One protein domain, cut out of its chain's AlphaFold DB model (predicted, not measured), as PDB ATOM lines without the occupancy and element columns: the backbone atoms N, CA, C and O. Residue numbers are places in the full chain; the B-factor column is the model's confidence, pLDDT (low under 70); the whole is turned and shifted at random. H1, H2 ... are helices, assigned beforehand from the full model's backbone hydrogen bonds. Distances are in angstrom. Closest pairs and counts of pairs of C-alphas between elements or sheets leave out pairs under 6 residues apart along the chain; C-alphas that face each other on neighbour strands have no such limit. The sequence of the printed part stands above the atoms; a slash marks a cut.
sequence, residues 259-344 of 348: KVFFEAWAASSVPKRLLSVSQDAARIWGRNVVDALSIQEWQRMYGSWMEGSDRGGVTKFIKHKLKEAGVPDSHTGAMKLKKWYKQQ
ATOM      1  N   LYS A 259     128.180 164.519 158.184       91.81
ATOM      2  CA  LYS A 259     127.444 165.754 157.884       91.81
ATOM      3  C   LYS A 259     126.236 165.508 156.990       91.81
ATOM      4  O   LYS A 259     125.185 166.081 157.257       91.81
ATOM      5  N   VAL A 260     126.336 164.636 155.984       89.38
ATOM      6  CA  VAL A 260     125.192 164.304 155.124       89.38
ATOM      7  C   VAL A 260     124.093 163.575 155.897       89.38
ATOM      8  O   VAL A 260     122.914 163.897 155.734       89.38
ATOM      9  N   PHE A 261     124.464 162.657 156.794       88.88
ATOM     10  CA  PHE A 261     123.505 161.981 157.663       88.88
ATOM     11  C   PHE A 261     122.786 162.974 158.585       88.88
ATOM     12  O   PHE A 261     121.555 162.997 158.637       88.88
ATOM     13  N   PHE A 262     123.529 163.845 159.275       87.44
ATOM     14  CA  PHE A 262     122.921 164.827 160.174       87.44
ATOM     15  C   PHE A 262     122.146 165.921 159.436       87.44
ATOM     16  O   PHE A 262     121.150 166.400 159.971       87.44
ATOM     17  N   GLU A 263     122.519 166.269 158.200       85.12
ATOM     18  CA  GLU A 263     121.721 167.154 157.346       85.12
ATOM     19  C   GLU A 263     120.347 166.536 157.073       85.12
ATOM     20  O   GLU A 263     119.328 167.201 157.264       85.12
ATOM     21  N   ALA A 264     120.300 165.255 156.695       79.69
ATOM     22  CA  ALA A 264     119.049 164.537 156.463       79.69
ATOM     23  C   ALA A 264     118.231 164.349 157.753       79.69
ATOM     24  O   ALA A 264     117.010 164.524 157.754       79.69
ATOM     25  N   TRP A 265     118.893 164.066 158.878       79.69
ATOM     26  CA  TRP A 265     118.237 163.965 160.180       79.69
ATOM     27  C   TRP A 265     117.635 165.301 160.622       79.69
ATOM     28  O   TRP A 265     116.453 165.365 160.967       79.69
ATOM     29  N   ALA A 266     118.392 166.393 160.518       76.31
ATOM     30  CA  ALA A 266     117.911 167.743 160.785       76.31
ATOM     31  C   ALA A 266     116.810 168.168 159.802       76.31
ATOM     32  O   ALA A 266     115.904 168.916 160.185       76.31
ATOM     33  N   ALA A 267     116.841 167.661 158.562       70.69
ATOM     34  CA  ALA A 267     115.834 167.949 157.548       70.69
ATOM     35  C   ALA A 267     114.419 167.523 157.981       70.69
ATOM     36  O   ALA A 267     113.442 168.202 157.659       70.69
ATOM     37  N   SER A 268     114.300 166.463 158.790       64.44
ATOM     38  CA  SER A 268     113.021 166.043 159.392       64.44
ATOM     39  C   SER A 268     112.388 167.124 160.284       64.44
ATOM     40  O   SER A 268     111.174 167.163 160.476       64.44
ATOM     41  N   SER A 269     113.212 168.047 160.788       61.28
ATOM     42  CA  SER A 269     112.816 169.186 161.614       61.28
ATOM     43  C   SER A 269     112.727 170.499 160.824       61.28
ATOM     44  O   SER A 269     112.548 171.564 161.427       61.28
ATOM     45  N   VAL A 270     112.834 170.449 159.487       63.97
ATOM     46  CA  VAL A 270     112.780 171.637 158.624       63.97
ATOM     47  C   VAL A 270     111.470 172.386 158.847       63.97
ATOM     48  O   VAL A 270     110.375 171.827 158.711       63.97
ATOM     49  N   PRO A 271     111.543 173.698 159.110       62.62
ATOM     50  CA  PRO A 271     110.385 174.564 159.011       62.62
ATOM     51  C   PRO A 271     109.711 174.397 157.641       62.62
ATOM     52  O   PRO A 271     110.258 174.841 156.636       62.62
ATOM     53  N   LYS A 272     108.482 173.859 157.570       66.94
ATOM     54  CA  LYS A 272     107.700 173.784 156.308       66.94
ATOM     55  C   LYS A 272     107.630 175.133 155.563       66.94
ATOM     56  O   LYS A 272     107.484 175.183 154.348       66.94
ATOM     57  N   ARG A 273     107.775 176.242 156.298       65.81
ATOM     58  CA  ARG A 273     107.840 177.620 155.784       65.81
ATOM     59  C   ARG A 273     109.123 177.962 155.010       65.81
ATOM     60  O   ARG A 273     109.113 178.936 154.274       65.81
ATOM     61  N   LEU A 274     110.219 177.217 155.162       66.94
ATOM     62  CA  LEU A 274     111.413 177.394 154.324       66.94
ATOM     63  C   LEU A 274     111.164 176.903 152.900       66.94
ATOM     64  O   LEU A 274     111.530 177.588 151.950       66.94
ATOM     65  N   LEU A 275     110.450 175.784 152.750       65.56
ATOM     66  CA  LEU A 275     110.048 175.264 151.440       65.56
ATOM     67  C   LEU A 275     109.126 176.236 150.687       65.56
ATOM     68  O   LEU A 275     109.145 176.264 149.460       65.56
ATOM     69  N   SER A 276     108.369 177.083 151.398       66.69
ATOM     70  CA  SER A 276     107.574 178.154 150.776       66.69
ATOM     71  C   SER A 276     108.381 179.408 150.409       66.69
ATOM     72  O   SER A 276     107.853 180.290 149.730       66.69
ATOM     73  N   VAL A 277     109.651 179.502 150.831       67.81
ATOM     74  CA  VAL A 277     110.604 180.520 150.363       67.81
ATOM     75  C   VAL A 277     111.307 180.029 149.098       67.81
ATOM     76  O   VAL A 277     111.170 180.670 148.057       67.81
ATOM     77  N   SER A 278     112.031 178.909 149.177       68.19
ATOM     78  CA  SER A 278     112.590 178.166 148.037       68.19
ATOM     79  C   SER A 278     113.189 176.833 148.510       68.19
ATOM     80  O   SER A 278     113.529 176.678 149.684       68.19
ATOM     81  N   GLN A 279     113.383 175.875 147.596       68.69
ATOM     82  CA  GLN A 279     114.147 174.657 147.907       68.69
ATOM     83  C   GLN A 279     115.603 174.976 148.286       68.69
ATOM     84  O   GLN A 279     116.155 174.363 149.195       68.69
ATOM     85  N   ASP A 280     116.213 175.978 147.649       71.19
ATOM     86  CA  ASP A 280     117.582 176.407 147.964       71.19
ATOM     87  C   ASP A 280     117.700 176.994 149.374       71.19
ATOM     88  O   ASP A 280     118.691 176.752 150.057       71.19
ATOM     89  N   ALA A 281     116.676 177.708 149.853       72.62
ATOM     90  CA  ALA A 281     116.645 178.200 151.225       72.62
ATOM     91  C   ALA A 281     116.626 177.046 152.239       72.62
ATOM     92  O   ALA A 281     117.279 177.144 153.274       72.62
ATOM     93  N   ALA A 282     115.923 175.948 151.938       74.44
ATOM     94  CA  ALA A 282     115.929 174.751 152.775       74.44
ATOM     95  C   ALA A 282     117.300 174.043 152.771       74.44
ATOM     96  O   ALA A 282     117.765 173.640 153.834       74.44
ATOM     97  N   ARG A 283     117.979 173.962 151.616       75.06
ATOM     98  CA  ARG A 283     119.342 173.400 151.497       75.06
ATOM     99  C   ARG A 283     120.373 174.208 152.293       75.06
ATOM    100  O   ARG A 283     121.080 173.652 153.126       75.06
ATOM    101  N   ILE A 284     120.413 175.528 152.082       76.50
ATOM    102  CA  ILE A 284     121.312 176.442 152.811       76.50
ATOM    103  C   ILE A 284     121.045 176.362 154.314       76.50
ATOM    104  O   ILE A 284     121.968 176.417 155.124       76.50
ATOM    105  N   TRP A 285     119.776 176.247 154.704       79.00
ATOM    106  CA  TRP A 285     119.413 176.068 156.101       79.00
ATOM    107  C   TRP A 285     119.959 174.754 156.663       79.00
ATOM    108  O   TRP A 285     120.584 174.790 157.716       79.00
ATOM    109  N   GLY A 286     119.796 173.636 155.947       79.25
ATOM    110  CA  GLY A 286     120.300 172.322 156.357       79.25
ATOM    111  C   GLY A 286     121.798 172.330 156.662       79.25
ATOM    112  O   GLY A 286     122.193 171.935 157.757       79.25
ATOM    113  N   ARG A 287     122.625 172.880 155.762       83.50
ATOM    114  CA  ARG A 287     124.075 173.000 156.007       83.50
ATOM    115  C   ARG A 287     124.393 173.865 157.212       83.50
ATOM    116  O   ARG A 287     125.118 173.426 158.092       83.50
ATOM    117  N   ASN A 288     123.788 175.049 157.303       81.69
ATOM    118  CA  ASN A 288     124.023 175.949 158.432       81.69
ATOM    119  C   ASN A 288     123.597 175.342 159.777       81.69
ATOM    120  O   ASN A 288     124.198 175.649 160.799       81.69
ATOM    121  N   VAL A 289     122.562 174.497 159.795       80.75
ATOM    122  CA  VAL A 289     122.152 173.755 160.994       80.75
ATOM    123  C   VAL A 289     123.227 172.756 161.395       80.75
ATOM    124  O   VAL A 289     123.603 172.713 162.563       80.75
ATOM    125  N   VAL A 290     123.724 171.972 160.436       86.31
ATOM    126  CA  VAL A 290     124.781 170.987 160.684       86.31
ATOM    127  C   VAL A 290     126.067 171.669 161.143       86.31
ATOM    128  O   VAL A 290     126.647 171.229 162.129       86.31
ATOM    129  N   ASP A 291     126.447 172.771 160.497       87.81
ATOM    130  CA  ASP A 291     127.671 173.532 160.776       87.81
ATOM    131  C   ASP A 291     127.613 174.342 162.079       87.81
ATOM    132  O   ASP A 291     128.651 174.725 162.616       87.81
ATOM    133  N   ALA A 292     126.417 174.599 162.617       85.06
ATOM    134  CA  ALA A 292     126.245 175.282 163.901       85.06
ATOM    135  C   ALA A 292     126.630 174.413 165.113       85.06
ATOM    136  O   ALA A 292     126.655 174.920 166.237       85.06
ATOM    137  N   LEU A 293     126.887 173.120 164.905       84.69
ATOM    138  CA  LEU A 293     127.138 172.130 165.948       84.69
ATOM    139  C   LEU A 293     128.361 171.282 165.612       84.69
ATOM    140  O   LEU A 293     128.640 170.991 164.450       84.69
ATOM    141  N   SER A 294     129.067 170.817 166.640       88.94
ATOM    142  CA  SER A 294     130.106 169.812 166.442       88.94
ATOM    143  C   SER A 294     129.491 168.439 166.145       88.94
ATOM    144  O   SER A 294     128.374 168.119 166.561       88.94
ATOM    145  N   ILE A 295     130.251 167.573 165.473       89.56
ATOM    146  CA  ILE A 295     129.844 166.180 165.237       89.56
ATOM    147  C   ILE A 295     129.525 165.460 166.555       89.56
ATOM    148  O   ILE A 295     128.538 164.740 166.634       89.56
ATOM    149  N   GLN A 296     130.301 165.686 167.617       90.25
ATOM    150  CA  GLN A 296     130.056 165.060 168.920       90.25
ATOM    151  C   GLN A 296     128.742 165.533 169.557       90.25
ATOM    152  O   GLN A 296     128.069 164.749 170.229       90.25
ATOM    153  N   GLU A 297     128.355 166.796 169.353       88.25
ATOM    154  CA  GLU A 297     127.053 167.305 169.799       88.25
ATOM    155  C   GLU A 297     125.912 166.611 169.048       88.25
ATOM    156  O   GLU A 297     124.967 166.137 169.680       88.25
ATOM    157  N   TRP A 298     126.034 166.464 167.724       87.50
ATOM    158  CA  TRP A 298     125.082 165.709 166.904       87.50
ATOM    159  C   TRP A 298     124.931 164.254 167.350       87.50
ATOM    160  O   TRP A 298     123.810 163.779 167.545       87.50
ATOM    161  N   GLN A 299     126.046 163.562 167.581       90.00
ATOM    162  CA  GLN A 299     126.055 162.173 168.046       90.00
ATOM    163  C   GLN A 299     125.351 162.017 169.399       90.00
ATOM    164  O   GLN A 299     124.529 161.115 169.570       90.00
ATOM    165  N   ARG A 300     125.622 162.923 170.349       86.31
ATOM    166  CA  ARG A 300     124.969 162.921 171.667       86.31
ATOM    167  C   ARG A 300     123.460 163.113 171.546       86.31
ATOM    168  O   ARG A 300     122.704 162.392 172.187       86.31
ATOM    169  N   MET A 301     123.022 164.060 170.715       84.56
ATOM    170  CA  MET A 301     121.597 164.317 170.498       84.56
ATOM    171  C   MET A 301     120.877 163.128 169.867       84.56
ATOM    172  O   MET A 301     119.763 162.816 170.279       84.56
ATOM    173  N   TYR A 302     121.500 162.470 168.886       84.88
ATOM    174  CA  TYR A 302     120.933 161.274 168.271       84.88
ATOM    175  C   TYR A 302     120.750 160.160 169.311       84.88
ATOM    176  O   TYR A 302     119.663 159.596 169.411       84.88
ATOM    177  N   GLY A 303     121.764 159.912 170.152       84.19
ATOM    178  CA  GLY A 303     121.671 158.950 171.255       84.19
ATOM    179  C   GLY A 303     120.493 159.240 172.192       84.19
ATOM    180  O   GLY A 303     119.621 158.391 172.369       84.19
ATOM    181  N   SER A 304     120.389 160.475 172.698       81.25
ATOM    182  CA  SER A 304     119.276 160.884 173.574       81.25
ATOM    183  C   SER A 304     117.900 160.815 172.897       81.25
ATOM    184  O   SER A 304     116.885 160.582 173.554       81.25
ATOM    185  N   TRP A 305     117.833 161.026 171.581       79.06
ATOM    186  CA  TRP A 305     116.590 160.892 170.824       79.06
ATOM    187  C   TRP A 305     116.130 159.432 170.725       79.06
ATOM    188  O   TRP A 305     114.943 159.151 170.929       79.06
ATOM    189  N   MET A 306     117.056 158.518 170.419       77.75
ATOM    190  CA  MET A 306     116.765 157.095 170.211       77.75
ATOM    191  C   MET A 306     116.454 156.355 171.514       77.75
ATOM    192  O   MET A 306     115.596 155.481 171.523       77.75
ATOM    193  N   GLU A 307     117.052 156.765 172.633       75.31
ATOM    194  CA  GLU A 307     116.724 156.245 173.971       75.31
ATOM    195  C   GLU A 307     115.335 156.686 174.476       75.31
ATOM    196  O   GLU A 307     114.900 156.274 175.550       75.31
ATOM    197  N   GLY A 308     114.631 157.552 173.734       67.88
ATOM    198  CA  GLY A 308     113.326 158.090 174.132       67.88
ATOM    199  C   GLY A 308     113.383 159.010 175.356       67.88
ATOM    200  O   GLY A 308     112.337 159.403 175.872       67.88
ATOM    201  N   SER A 309     114.585 159.370 175.807       59.38
ATOM    202  CA  SER A 309     114.831 160.030 177.085       59.38
ATOM    203  C   SER A 309     114.523 161.531 177.060       59.38
ATOM    204  O   SER A 309     114.069 162.053 178.076       59.38
ATOM    205  N   ASP A 310     114.688 162.232 175.924       65.94
ATOM    206  CA  ASP A 310     114.366 163.671 175.851       65.94
ATOM    207  C   ASP A 310     114.183 164.255 174.427       65.94
ATOM    208  O   ASP A 310     114.891 165.171 173.992       65.94
ATOM    209  N   ARG A 311     113.183 163.783 173.667       65.94
ATOM    210  CA  ARG A 311     112.874 164.352 172.328       65.94
ATOM    211  C   ARG A 311     112.565 165.862 172.371       65.94
ATOM    212  O   ARG A 311     112.880 166.613 171.440       65.94
ATOM    213  N   GLY A 312     111.955 166.322 173.467       65.50
ATOM    214  CA  GLY A 312     111.619 167.729 173.692       65.50
ATOM    215  C   GLY A 312     112.850 168.609 173.929       65.50
ATOM    216  O   GLY A 312     112.922 169.718 173.392       65.50
ATOM    217  N   GLY A 313     113.824 168.125 174.697       68.19
ATOM    218  CA  GLY A 313     115.088 168.800 174.970       68.19
ATOM    219  C   GLY A 313     116.018 168.831 173.770       68.19
ATOM    220  O   GLY A 313     116.554 169.898 173.488       68.19
ATOM    221  N   VAL A 314     116.106 167.753 172.979       66.94
ATOM    222  CA  VAL A 314     116.844 167.754 171.698       66.94
ATOM    223  C   VAL A 314     116.306 168.852 170.773       66.94
ATOM    224  O   VAL A 314     117.057 169.695 170.283       66.94
ATOM    225  N   THR A 315     114.981 168.936 170.624       69.62
ATOM    226  CA  THR A 315     114.343 169.980 169.806       69.62
ATOM    227  C   THR A 315     114.627 171.393 170.339       69.62
ATOM    228  O   THR A 315     114.844 172.326 169.560       69.62
ATOM    229  N   LYS A 316     114.609 171.591 171.665       72.50
ATOM    230  CA  LYS A 316     114.917 172.889 172.296       72.50
ATOM    231  C   LYS A 316     116.391 173.266 172.145       72.50
ATOM    232  O   LYS A 316     116.678 174.433 171.881       72.50
ATOM    233  N   PHE A 317     117.297 172.304 172.285       72.88
ATOM    234  CA  PHE A 317     118.735 172.502 172.154       72.88
ATOM    235  C   PHE A 317     119.110 172.898 170.724       72.88
ATOM    236  O   PHE A 317     119.765 173.923 170.542       72.88
ATOM    237  N   ILE A 318     118.589 172.189 169.713       71.56
ATOM    238  CA  ILE A 318     118.767 172.561 168.300       71.56
ATOM    239  C   ILE A 318     118.277 173.997 168.076       71.56
ATOM    240  O   ILE A 318     119.022 174.830 167.574       71.56
ATOM    241  N   LYS A 319     117.064 174.350 168.525       74.44
ATOM    242  CA  LYS A 319     116.544 175.726 168.387       74.44
ATOM    243  C   LYS A 319     117.436 176.776 169.050       74.44
ATOM    244  O   LYS A 319     117.611 177.860 168.498       74.44
ATOM    245  N   HIS A 320     117.967 176.482 170.234       77.31
ATOM    246  CA  HIS A 320     118.873 177.384 170.936       77.31
ATOM    247  C   HIS A 320     120.160 177.606 170.136       77.31
ATOM    248  O   HIS A 320     120.537 178.750 169.902       77.31
ATOM    249  N   LYS A 321     120.759 176.530 169.627       74.44
ATOM    250  CA  LYS A 321     121.998 176.567 168.847       74.44
ATOM    251  C   LYS A 321     121.831 177.257 167.498       74.44
ATOM    252  O   LYS A 321     122.649 178.095 167.132       74.44
ATOM    253  N   LEU A 322     120.705 177.032 166.823       75.44
ATOM    254  CA  LEU A 322     120.339 177.788 165.623       75.44
ATOM    255  C   LEU A 322     120.219 179.283 165.913       75.44
ATOM    256  O   LEU A 322     120.728 180.103 165.151       75.44
ATOM    257  N   LYS A 323     119.612 179.654 167.046       79.69
ATOM    258  CA  LYS A 323     119.522 181.054 167.466       79.69
ATOM    259  C   LYS A 323     120.903 181.667 167.733       79.69
ATOM    260  O   LYS A 323     121.117 182.802 167.315       79.69
ATOM    261  N   GLU A 324     121.815 180.949 168.392       78.81
ATOM    262  CA  GLU A 324     123.205 181.394 168.615       78.81
ATOM    263  C   GLU A 324     123.953 181.607 167.292       78.81
ATOM    264  O   GLU A 324     124.610 182.629 167.111       78.81
ATOM    265  N   ALA A 325     123.776 180.694 166.335       73.19
ATOM    266  CA  ALA A 325     124.388 180.764 165.009       73.19
ATOM    267  C   ALA A 325     123.707 181.769 164.053       73.19
ATOM    268  O   ALA A 325     124.124 181.928 162.905       73.19
ATOM    269  N   GLY A 326     122.636 182.447 164.485       77.19
ATOM    270  CA  GLY A 326     121.858 183.347 163.627       77.19
ATOM    271  C   GLY A 326     121.117 182.631 162.488       77.19
ATOM    272  O   GLY A 326     120.754 183.260 161.489       77.19
ATOM    273  N   VAL A 327     120.890 181.325 162.629       77.88
ATOM    274  CA  VAL A 327     120.143 180.488 161.690       77.88
ATOM    275  C   VAL A 327     118.659 180.511 162.078       77.88
ATOM    276  O   VAL A 327     118.316 180.288 163.241       77.88
ATOM    277  N   PRO A 328     117.741 180.799 161.141       73.94
ATOM    278  CA  PRO A 328     116.314 180.794 161.424       73.94
ATOM    279  C   PRO A 328     115.793 179.455 161.946       73.94
ATOM    280  O   PRO A 328     116.264 178.399 161.542       73.94
ATOM    281  N   ASP A 329     114.757 179.484 162.776       71.50
ATOM    282  CA  ASP A 329     114.081 178.291 163.292       71.50
ATOM    283  C   ASP A 329     112.658 178.125 162.714       71.50
ATOM    284  O   ASP A 329     112.194 178.908 161.876       71.50
ATOM    285  N   SER A 330     111.913 177.131 163.214       63.31
ATOM    286  CA  SER A 330     110.533 176.856 162.785       63.31
ATOM    287  C   SER A 330     109.502 177.928 163.129       63.31
ATOM    288  O   SER A 330     108.423 177.941 162.534       63.31
ATOM    289  N   HIS A 331     109.844 178.875 164.005       66.81
ATOM    290  CA  HIS A 331     108.981 179.989 164.404       66.81
ATOM    291  C   HIS A 331     109.355 181.292 163.695       66.81
ATOM    292  O   HIS A 331     108.648 182.297 163.818       66.81
ATOM    293  N   THR A 332     110.429 181.292 162.904       70.50
ATOM    294  CA  THR A 332     110.867 182.482 162.188       70.50
ATOM    295  C   THR A 332     109.851 182.861 161.102       70.50
ATOM    296  O   THR A 332     109.432 182.050 160.274       70.50
ATOM    297  N   GLY A 333     109.397 184.118 161.124       71.38
ATOM    298  CA  GLY A 333     108.408 184.625 160.168       71.38
ATOM    299  C   GLY A 333     108.939 184.655 158.730       71.38
ATOM    300  O   GLY A 333     110.113 184.947 158.503       71.38
ATOM    301  N   ALA A 334     108.062 184.429 157.743       69.62
ATOM    302  CA  ALA A 334     108.434 184.310 156.327       69.62
ATOM    303  C   ALA A 334     109.229 185.514 155.783       69.62
ATOM    304  O   ALA A 334     110.135 185.349 154.971       69.62
ATOM    305  N   MET A 335     108.942 186.730 156.257       72.56
ATOM    306  CA  MET A 335     109.686 187.935 155.868       72.56
ATOM    307  C   MET A 335     111.132 187.927 156.392       72.56
ATOM    308  O   MET A 335     112.052 188.297 155.664       72.56
ATOM    309  N   LYS A 336     111.349 187.454 157.629       77.31
ATOM    310  CA  LYS A 336     112.692 187.281 158.202       77.31
ATOM    311  C   LYS A 336     113.454 186.165 157.484       77.31
ATOM    312  O   LYS A 336     114.627 186.355 157.199       77.31
ATOM    313  N   LEU A 337     112.777 185.072 157.115       73.50
ATOM    314  CA  LEU A 337     113.358 183.994 156.301       73.50
ATOM    315  C   LEU A 337     113.816 184.492 154.926       73.50
ATOM    316  O   LEU A 337     114.947 184.232 154.534       73.50
ATOM    317  N   LYS A 338     112.979 185.264 154.220       75.12
ATOM    318  CA  LYS A 338     113.350 185.872 152.931       75.12
ATOM    319  C   LYS A 338     114.542 186.818 153.063       75.12
ATOM    320  O   LYS A 338     115.437 186.780 152.225       75.12
ATOM    321  N   LYS A 339     114.567 187.651 154.111       80.94
ATOM    322  CA  LYS A 339     115.684 188.567 154.380       80.94
ATOM    323  C   LYS A 339     116.974 187.806 154.696       80.94
ATOM    324  O   LYS A 339     118.010 188.159 154.151       80.94
ATOM    325  N   TRP A 340     116.901 186.772 155.533       82.06
ATOM    326  CA  TRP A 340     118.039 185.913 155.852       82.06
ATOM    327  C   TRP A 340     118.567 185.199 154.607       82.06
ATOM    328  O   TRP A 340     119.753 185.296 154.325       82.06
ATOM    329  N   TYR A 341     117.697 184.563 153.814       75.06
ATOM    330  CA  TYR A 341     118.101 183.891 152.576       75.06
ATOM    331  C   TYR A 341     118.788 184.870 151.620       75.06
ATOM    332  O   TYR A 341     119.887 184.593 151.157       75.06
ATOM    333  N   LYS A 342     118.201 186.060 151.431       75.56
ATOM    334  CA  LYS A 342     118.813 187.133 150.645       75.56
ATOM    335  C   LYS A 342     120.198 187.527 151.178       75.56
ATOM    336  O   LYS A 342     121.123 187.682 150.401       75.56
ATOM    337  N   GLN A 343     120.379 187.639 152.495       79.25
ATOM    338  CA  GLN A 343     121.695 187.921 153.087       79.25
ATOM    339  C   GLN A 343     122.712 186.801 152.838       79.25
ATOM    340  O   GLN A 343     123.884 187.103 152.645       79.25
ATOM    341  N   GLN A 344     122.297 185.532 152.843       72.69
ATOM    342  CA  GLN A 344     123.204 184.422 152.530       72.69
ATOM    343  C   GLN A 344     123.601 184.411 151.050       72.69
ATOM    344  O   GLN A 344     124.730 184.061 150.725       72.69
TER     345      GLN A 344
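What this domain is: This is residues 259 to 344 of the 348 residues of an uncharacterized protein of Parcubacteria group bacterium Gr01-1014_8 (UniProt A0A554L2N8). What shape do these helices make? An elongated, all-helix body runs from H4 at one end to H6, set across the other end, with H5 folding back from H4 toward the middle as a helical hairpin. H3 lies near the middle, H1 crosses it, and the short H2 sits near the start of H6. How large is it? The 86 printed residues hold six named helices, H1 to H6 in chain order, and no named strand; the whole is compact, with a radius of gyration of the C-alphas of 12.7 A and spans of 37 by 22 by 20 A.

Where its parts are: Where are the first three helices? H1 is residues 259 to 267, from C-alpha 259 at (127.444, 165.754, 157.884); H2 is residues 272 to 275; H3 is residues 279 to 291, 18.7 A from first to last C-alpha. And the others? H4 is residues 295 to 306, 16.7 A; H5 is 311 to 324, 20.3 A; H6 is 334 to 344, 15.3 A, ending at C-alpha 344 at (123.204, 184.422, 152.530).

How they stand to each other: What does H1 touch? It touches H3 at residues 286 to 290 alone, the closest C-alphas, Glu 263 and Gly 286, 5.5 A apart, at a steep tilt of 61 degrees, opposite ways. Where is H2? It touches H3 only at the corner, closest C-alphas Leu 274 and Ala 282, 5.5 A, and only just touches H6, with 3 pairs of C-alphas within 8 A, the closest Arg 273 and Ala 334, 6.7 A. How do H4 and H5 stand? This hairpin touches through residues 301 to 305 and 311 to 314 alone, closest C-alphas Trp 305 and Arg 311, 5.3 A, at a shallow tilt of 27 degrees, opposite ways. Are the backbones helical? Every O i to N i+4 pair is within hydrogen-bond range in H1, H3, H4, H5 and H6; H2 is too short for one.

The domain as a whole: How far does it reach? The C-alphas farthest apart, Glu 307 and Lys 342, are 38.8 A apart; the printed part has no cut and no long link. Where is confidence low? The pLDDT is under 70 at residues 268 to 279, 308 to 315, 330 to 331 and 334.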